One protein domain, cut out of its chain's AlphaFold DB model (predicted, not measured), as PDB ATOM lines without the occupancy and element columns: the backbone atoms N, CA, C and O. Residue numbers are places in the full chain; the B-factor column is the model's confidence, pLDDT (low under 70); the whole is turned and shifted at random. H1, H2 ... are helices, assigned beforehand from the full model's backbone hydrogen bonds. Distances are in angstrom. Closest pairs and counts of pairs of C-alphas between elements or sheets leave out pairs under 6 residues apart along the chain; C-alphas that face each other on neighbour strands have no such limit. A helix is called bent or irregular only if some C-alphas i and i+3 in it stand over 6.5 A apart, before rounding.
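What this domain is: This is residues 32 to 89 of the 89 residues of an uncharacterized protein of Novosphingobium lindaniclasticum LE124 (UniProt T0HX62). Three helices make a small, compact body, their centres forming a wide triangle: H1 sits in the groove between H2 and H3, which do not reach each other. The last stretch, residues 78 to 89, turns back after H3, and its residues 82 to 88 run across the gap between H3 and H2 on the side away from H1. The printed part has 58 residues with three named helices, in the order H1, H2, H3, and no named strand; 35 of its residues are in the helices, and the class is all helix. The radius of gyration of the C-alphas is 9.8 A, and the rounded outline spans 28 by 20 by 18 A.

How they stand to each other: H1, residues 32 to 44, is the longest helix and touches both others. It touches H2, residues 51 to 61, with 16 pairs of C-alphas within 8 A; the closest C-alphas are those of Ile 36 and Ala 55, 5.0 A apart. H1 and H2 run opposite ways at a shallow tilt of 20 degrees and form a helical hairpin, two helices that follow each other in the chain and run back along one another. H1 also touches H3, residues 67 to 77, where the closest C-alphas are those of Ala 37 and Ile 74, 4.5 A apart. H1 and H3 run the same way at a tilt of 38 degrees, only just steep. The centre of H1 is 9.3 A from that of H2 and 9.0 A from that of H3. H2 and H3 are apart, with no C-alpha of the one within 8 A of the other. In H1, H2 and H3 every backbone O i to N i+4 pair is within hydrogen-bond range.

Where its parts are: H1 has 13 residues and measures 18.4 A from C-alpha 32 at (-13.044, 19.689, 108.863) to C-alpha 44 at (-15.005, 16.208, 90.892). H2 has 11 residues, Arg 51 to Leu 61, and measures 15.4 A. H3 has 11 residues, Leu 67 to Glu 77, and measures 15.0 A, ending with C-alpha 77 at (-15.479, 11.376, 97.587). No helix is bent.

The domain as a whole: The two C-alphas farthest apart are those of Ser 47 and Asp 64, 28.8 A. The printed part has no cut and ends at Arg 89, the chain's last residue. The link from H1 to H2 is short, with 6 residues, and the link from H2 to H3 is tight, with 5. Residues 78 to 89, with no named element, have C-alphas 6 to 12 A from the mean of all C-alphas. The mean pLDDT of the printed part is 95.9, and no printed residue is under 70.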
ATOM      1  N   VAL A  32     -13.398  18.770 109.954       92.62
ATOM      2  CA  VAL A  32     -13.044  19.689 108.863       92.62
ATOM      3  C   VAL A  32     -12.541  18.909 107.648       92.62
ATOM      4  O   VAL A  32     -12.840  19.279 106.521       92.62
ATOM      5  N   GLU A  33     -11.858  17.788 107.864       96.00
ATOM      6  CA  GLU A  33     -11.342  16.935 106.801       96.00
ATOM      7  C   GLU A  33     -12.472  16.357 105.941       96.00
ATOM      8  O   GLU A  33     -12.392  16.381 104.716       96.00
ATOM      9  N   ASP A  34     -13.563  15.909 106.566       94.94
ATOM     10  CA  ASP A  34     -14.744  15.416 105.848       94.94
ATOM     11  C   ASP A  34     -15.479  16.545 105.118       94.94
ATOM     12  O   ASP A  34     -15.984  16.341 104.015       94.94
ATOM     13  N   LEU A  35     -15.501  17.755 105.694       94.94
ATOM     14  CA  LEU A  35     -16.040  18.931 105.013       94.94
ATOM     15  C   LEU A  35     -15.208  19.286 103.774       94.94
ATOM     16  O   LEU A  35     -15.782  19.585 102.733       94.94
ATOM     17  N   ILE A  36     -13.875  19.252 103.867       97.00
ATOM     18  CA  ILE A  36     -12.964  19.497 102.738       97.00
ATOM     19  C   ILE A  36     -13.149  18.416 101.666       97.00
ATOM     20  O   ILE A  36     -13.265  18.746 100.486       97.00
ATOM     21  N   ALA A  37     -13.234  17.143 102.059       97.00
ATOM     22  CA  ALA A  37     -13.452  16.034 101.135       97.00
ATOM     23  C   ALA A  37     -14.784  16.150 100.373       97.00
ATOM     24  O   ALA A  37     -14.792  15.982  99.156       97.00
ATOM     25  N   ASP A  38     -15.880  16.544 101.035       95.56
ATOM     26  CA  ASP A  38     -17.167  16.838 100.373       95.56
ATOM     27  C   ASP A  38     -17.020  17.934  99.301       95.56
ATOM     28  O   ASP A  38     -17.554  17.820  98.196       95.56
ATOM     29  N   ARG A  39     -16.232  18.989  99.571       97.44
ATOM     30  CA  ARG A  39     -15.930  20.015  98.556       97.44
ATOM     31  C   ARG A  39     -15.191  19.428  97.360       97.44
ATOM     32  O   ARG A  39     -15.535  19.755  96.225       97.44
ATOM     33  N   MET A  40     -14.236  18.534  97.592       97.94
ATOM     34  CA  MET A  40     -13.516  17.867  96.509       97.94
ATOM     35  C   MET A  40     -14.408  16.916  95.701       97.94
ATOM     36  O   MET A  40     -14.318  16.922  94.475       97.94
ATOM     37  N   GLY A  41     -15.334  16.190  96.334       96.88
ATOM     38  CA  GLY A  41     -16.338  15.381  95.630       96.88
ATOM     39  C   GLY A  41     -17.270  16.230  94.758       96.88
ATOM     40  O   GLY A  41     -17.502  15.930  93.582       96.88
ATOM     41  N   GLN A  42     -17.738  17.370  95.277       96.62
ATOM     42  CA  GLN A  42     -18.550  18.321  94.509       96.62
ATOM     43  C   GLN A  42     -17.778  18.917  93.326       96.62
ATOM     44  O   GLN A  42     -18.325  19.023  92.225       96.62
ATOM     45  N   TYR A  43     -16.499  19.247  93.516       97.62
ATOM     46  CA  TYR A  43     -15.631  19.690  92.430       97.62
ATOM     47  C   TYR A  43     -15.457  18.597  91.363       97.62
ATOM     48  O   TYR A  43     -15.659  18.859  90.174       97.62
ATOM     49  N   ALA A  44     -15.183  17.356  91.781       97.25
ATOM     50  CA  ALA A  44     -15.005  16.208  90.892       97.25
ATOM     51  C   ALA A  44     -16.251  15.911  90.051       97.25
ATOM     52  O   ALA A  44     -16.153  15.667  88.848       97.25
ATOM     53  N   SER A  45     -17.439  16.058  90.644       96.12
ATOM     54  CA  SER A  45     -18.719  15.919  89.937       96.12
ATOM     55  C   SER A  45     -18.966  16.989  88.859       96.12
ATOM     56  O   SER A  45     -19.937  16.892  88.109       96.12
ATOM     57  N   ARG A  46     -18.121  18.030  88.784       94.00
ATOM     58  CA  ARG A  46     -18.250  19.214  87.912       94.00
ATOM     59  C   ARG A  46     -19.517  20.043  88.145       94.00
ATOM     60  O   ARG A  46     -19.813  20.939  87.358       94.00
ATOM     61  N   SER A  47     -20.250  19.776  89.226       92.88
ATOM     62  CA  SER A  47     -21.466  20.513  89.585       92.88
ATOM     63  C   SER A  47     -21.179  21.862  90.251       92.88
ATOM     64  O   SER A  47     -22.016  22.761  90.187       92.88
ATOM     65  N   ALA A  48     -20.001  22.019  90.860       95.25
ATOM     66  CA  ALA A  48     -19.628  23.216  91.607       95.25
ATOM     67  C   ALA A  48     -18.117  23.509  91.455       95.25
ATOM     68  O   ALA A  48     -17.301  23.041  92.256       95.25
ATOM     69  N   PRO A  49     -17.711  24.241  90.399       94.50
ATOM     70  CA  PRO A  49     -16.300  24.462  90.069       94.50
ATOM     71  C   PRO A  49     -15.548  25.324  91.096       94.50
ATOM     72  O   PRO A  49     -14.330  25.228  91.187       94.50
ATOM     73  N   ASP A  50     -16.256  26.124  91.897       96.56
ATOM     74  CA  ASP A  50     -15.715  26.965  92.975       96.56
ATOM     75  C   ASP A  50     -15.259  26.162  94.206       96.56
ATOM     76  O   ASP A  50     -14.576  26.683  95.091       96.56
ATOM     77  N   ARG A  51     -15.641  24.883  94.298       97.50
ATOM     78  CA  ARG A  51     -15.435  24.078  95.507       97.50
ATOM     79  C   ARG A  51     -13.976  23.758  95.798       97.50
ATOM     80  O   ARG A  51     -13.625  23.651  96.970       97.50
ATOM     81  N   ILE A  52     -13.125  23.694  94.778       97.62
ATOM     82  CA  ILE A  52     -11.683  23.508  94.972       97.62
ATOM     83  C   ILE A  52     -11.048  24.687  95.723       97.62
ATOM     84  O   ILE A  52     -10.236  24.485  96.623       97.62
ATOM     85  N   ASP A  53     -11.466  25.920  95.435       97.75
ATOM     86  CA  ASP A  53     -10.937  27.096  96.128       97.75
ATOM     87  C   ASP A  53     -11.445  27.154  97.571       97.75
ATOM     88  O   ASP A  53     -10.696  27.485  98.491       97.75
ATOM     89  N   GLN A  54     -12.691  26.735  97.809       97.56
ATOM     90  CA  GLN A  54     -13.204  26.589  99.169       97.56
ATOM     91  C   GLN A  54     -12.440  25.520  99.966       97.56
ATOM     92  O   GLN A  54     -12.153  25.738 101.142       97.56
ATOM     93  N   ALA A  55     -12.098  24.390  99.341       97.75
ATOM     94  CA  ALA A  55     -11.307  23.330  99.960       97.75
ATOM     95  C   ALA A  55      -9.926  23.847 100.404       97.75
ATOM     96  O   ALA A  55      -9.523  23.620 101.545       97.75
ATOM     97  N   ARG A  56      -9.255  24.632  99.549       97.88
ATOM     98  CA  ARG A  56      -7.977  25.298  99.864       97.88
ATOM     99  C   ARG A  56      -8.096  26.269 101.037       97.88
ATOM    100  O   ARG A  56      -7.273  26.239 101.948       97.88
ATOM    101  N   ILE A  57      -9.134  27.110 101.046       97.81
ATOM    102  CA  ILE A  57      -9.372  28.065 102.139       97.81
ATOM    103  C   ILE A  57      -9.591  27.324 103.459       97.81
ATOM    104  O   ILE A  57      -8.952  27.657 104.455       97.81
ATOM    105  N   LEU A  58     -10.451  26.302 103.469       96.81
ATOM    106  CA  LEU A  58     -10.708  25.495 104.661       96.81
ATOM    107  C   LEU A  58      -9.418  24.853 105.184       96.81
ATOM    108  O   LEU A  58      -9.131  24.975 106.370       96.81
ATOM    109  N   LEU A  59      -8.603  24.257 104.312       97.31
ATOM    110  CA  LEU A  59      -7.325  23.679 104.720       97.31
ATOM    111  C   LEU A  59      -6.373  24.737 105.307       97.31
ATOM    112  O   LEU A  59      -5.762  24.507 106.347       97.31
ATOM    113  N   SER A  60      -6.300  25.928 104.703       96.88
ATOM    114  CA  SER A  60      -5.450  27.021 105.203       96.88
ATOM    115  C   SER A  60      -5.849  27.531 106.596       96.88
ATOM    116  O   SER A  60      -4.996  27.997 107.352       96.88
ATOM    117  N   LEU A  61      -7.135  27.427 106.955       96.81
ATOM    118  CA  LEU A  61      -7.665  27.815 108.266       96.81
ATOM    119  C   LEU A  61      -7.473  26.726 109.333       96.81
ATOM    120  O   LEU A  61      -7.613  27.009 110.522       96.81
ATOM    121  N   HIS A  62      -7.153  25.501 108.913       95.00
ATOM    122  CA  HIS A  62      -7.037  24.320 109.764       95.00
ATOM    123  C   HIS A  62      -5.693  23.607 109.534       95.00
ATOM    124  O   HIS A  62      -5.660  22.492 109.010       95.00
ATOM    125  N   PRO A  63      -4.560  24.233 109.920       91.75
ATOM    126  CA  PRO A  63      -3.221  23.671 109.712       91.75
ATOM    127  C   PRO A  63      -2.954  22.392 110.524       91.75
ATOM    128  O   PRO A  63      -1.960  21.712 110.290       91.75
ATOM    129  N   ASP A  64      -3.815  22.080 111.492       93.62
ATOM    130  CA  ASP A  64      -3.804  20.872 112.315       93.62
ATOM    131  C   ASP A  64      -4.626  19.715 111.721       93.62
ATOM    132  O   ASP A  64      -4.733  18.663 112.353       93.62
ATOM    133  N   ALA A  65      -5.201  19.892 110.526       94.75
ATOM    134  CA  ALA A  65      -5.931  18.841 109.828       94.75
ATOM    135  C   ALA A  65      -5.050  17.604 109.591       94.75
ATOM    136  O   ALA A  65      -3.888  17.696 109.182       94.75
ATOM    137  N   ASP A  66      -5.627  16.423 109.801       95.94
ATOM    138  CA  ASP A  66      -4.941  15.163 109.532       95.94
ATOM    139  C   ASP A  66      -4.885  14.910 108.020       95.94
ATOM    140  O   ASP A  66      -5.844  14.426 107.415       95.94
ATOM    141  N   LEU A  67      -3.747  15.239 107.402       96.75
ATOM    142  CA  LEU A  67      -3.564  15.114 105.954       96.75
ATOM    143  C   LEU A  67      -3.658  13.667 105.458       96.75
ATOM    144  O   LEU A  67      -4.087  13.453 104.329       96.75
ATOM    145  N   ALA A  68      -3.294  12.673 106.275       96.94
ATOM    146  CA  ALA A  68      -3.388  11.269 105.878       96.94
ATOM    147  C   ALA A  68      -4.850  10.803 105.842       96.94
ATOM    148  O   ALA A  68      -5.266  10.091 104.927       96.94
ATOM    149  N   TYR A  69      -5.649  11.237 106.820       95.94
ATOM    150  CA  TYR A  69      -7.089  11.000 106.809       95.94
ATOM    151  C   TYR A  69      -7.779  11.763 105.675       95.94
ATOM    152  O   TYR A  69      -8.598  11.186 104.957       95.94
ATOM    153  N   LEU A  70      -7.429  13.037 105.492       96.88
ATOM    154  CA  LEU A  70      -7.986  13.888 104.445       96.88
ATOM    155  C   LEU A  70      -7.705  13.326 103.047       96.88
ATOM    156  O   LEU A  70      -8.624  13.238 102.241       96.88
ATOM    157  N   GLU A  71      -6.474  12.887 102.785       97.81
ATOM    158  CA  GLU A  71      -6.074  12.225 101.539       97.81
ATOM    159  C   GLU A  71      -6.996  11.047 101.203       97.81
ATOM    160  O   GLU A  71      -7.571  10.972 100.115       97.81
ATOM    161  N   ARG A  72      -7.199  10.148 102.172       97.44
ATOM    162  CA  ARG A  72      -8.097   9.002 102.005       97.44
ATOM    163  C   ARG A  72      -9.523   9.456 101.673       97.44
ATOM    164  O   ARG A  72     -10.133   8.910 100.757       97.44
ATOM    165  N   ARG A  73     -10.051  10.451 102.394       96.62
ATOM    166  CA  ARG A  73     -11.426  10.937 102.198       96.62
ATOM    167  C   ARG A  73     -11.616  11.654 100.865       96.62
ATOM    168  O   ARG A  73     -12.629  11.413 100.217       96.62
ATOM    169  N   ILE A  74     -10.660  12.473 100.418       97.75
ATOM    170  CA  ILE A  74     -10.724  13.127  99.100       97.75
ATOM    171  C   ILE A  74     -10.822  12.067  98.003       97.75
ATOM    172  O   ILE A  74     -11.720  12.154  97.169       97.75
ATOM    173  N   ARG A  75      -9.975  11.031  98.050       97.69
ATOM    174  CA  ARG A  75     -10.017   9.941  97.065       97.69
ATOM    175  C   ARG A  75     -11.352   9.202  97.064       97.69
ATOM    176  O   ARG A  75     -11.844   8.849  95.998       97.69
ATOM    177  N   GLU A  76     -11.941   8.960  98.231       95.81
ATOM    178  CA  GLU A  76     -13.253   8.310  98.340       95.81
ATOM    179  C   GLU A  76     -14.368   9.167  97.721       95.81
ATOM    180  O   GLU A  76     -15.122   8.675  96.883       95.81
ATOM    181  N   GLU A  77     -14.440  10.452  98.075       95.62
ATOM    182  CA  GLU A  77     -15.479  11.376  97.587       95.62
ATOM    183  C   GLU A  77     -15.322  11.730  96.102       95.62
ATOM    184  O   GLU A  77     -16.299  12.033  95.418       95.62
ATOM    185  N   SER A  78     -14.095  11.686  95.582       96.19
ATOM    186  CA  SER A  78     -13.794  12.015  94.191       96.19
ATOM    187  C   SER A  78     -13.634  10.798  93.278       96.19
ATOM    188  O   SER A  78     -13.130  10.951  92.168       96.19
ATOM    189  N   MET A  79     -13.959   9.585  93.738       94.19
ATOM    190  CA  MET A  79     -13.702   8.332  93.001       94.19
ATOM    191  C   MET A  79     -12.236   8.164  92.539       94.19
ATOM    192  O   MET A  79     -11.959   7.513  91.534       94.19
ATOM    193  N   GLY A  80     -11.287   8.735  93.285       96.12
ATOM    194  CA  GLY A  80      -9.849   8.664  93.024       96.12
ATOM    195  C   GLY A  80      -9.285   9.756  92.112       96.12
ATOM    196  O   GLY A  80      -8.067   9.795  91.952       96.12
ATOM    197  N   ASP A  81     -10.122  10.643  91.560       97.06
ATOM    198  CA  ASP A  81      -9.689  11.693  90.620       97.06
ATOM    199  C   ASP A  81      -8.745  12.741  91.229       97.06
ATOM    200  O   ASP A  81      -7.934  13.320  90.507       97.06
ATOM    201  N   TYR A  82      -8.845  12.987  92.538       97.81
ATOM    202  CA  TYR A  82      -8.064  13.995  93.251       97.81
ATOM    203  C   TYR A  82      -7.450  13.422  94.528       97.81
ATOM    204  O   TYR A  82      -7.881  12.387  95.049       97.81
ATOM    205  N   GLY A  83      -6.452  14.134  95.039       97.56
ATOM    206  CA  GLY A  83      -5.831  13.920  96.339       97.56
ATOM    207  C   GLY A  83      -5.598  15.237  97.074       97.56
ATOM    208  O   GLY A  83      -5.968  16.327  96.621       97.56
ATOM    209  N   VAL A  84      -4.984  15.147  98.247       97.69
ATOM    210  CA  VAL A  84      -4.632  16.308  99.068       97.69
ATOM    211  C   VAL A  84      -3.669  17.243  98.325       97.69
ATOM    212  O   VAL A  84      -3.745  18.462  98.475       97.69
ATOM    213  N   GLU A  85      -2.827  16.698  97.443       97.38
ATOM    214  CA  GLU A  85      -1.869  17.432  96.617       97.38
ATOM    215  C   GLU A  85      -2.502  18.462  95.667       97.38
ATOM    216  O   GLU A  85      -1.820  19.388  95.219       97.38
ATOM    217  N   ASP A  86      -3.796  18.333  95.359       97.38
ATOM    218  CA  ASP A  86      -4.528  19.253  94.482       97.38
ATOM    219  C   ASP A  86      -4.950  20.550  95.196       97.38
ATOM    220  O   ASP A  86      -5.240  21.576  94.558       97.38
ATOM    221  N   ILE A  87      -4.934  20.527  96.533       96.44
ATOM    222  CA  ILE A  87      -5.363  21.631  97.400       96.44
ATOM    223  C   ILE A  87      -4.277  22.132  98.361       96.44
ATOM    224  O   ILE A  87      -4.532  23.059  99.124       96.44
ATOM    225  N   THR A  88      -3.063  21.579  98.300       93.25
ATOM    226  CA  THR A  88      -1.893  22.045  99.074       93.25
ATOM    227  C   THR A  88      -0.901  22.873  98.250       93.25
ATOM    228  O   THR A  88       0.205  23.138  98.723       93.25
ATOM    229  N   ARG A  89      -1.242  23.219  97.003       70.06
ATOM    230  CA  ARG A  89      -0.389  24.011  96.100       70.06
ATOM    231  C   ARG A  89      -0.532  25.508  96.304       70.06
ATOM    232  O   ARG A  89      -1.674  25.960  96.535       70.06
TER     233      ARG A  89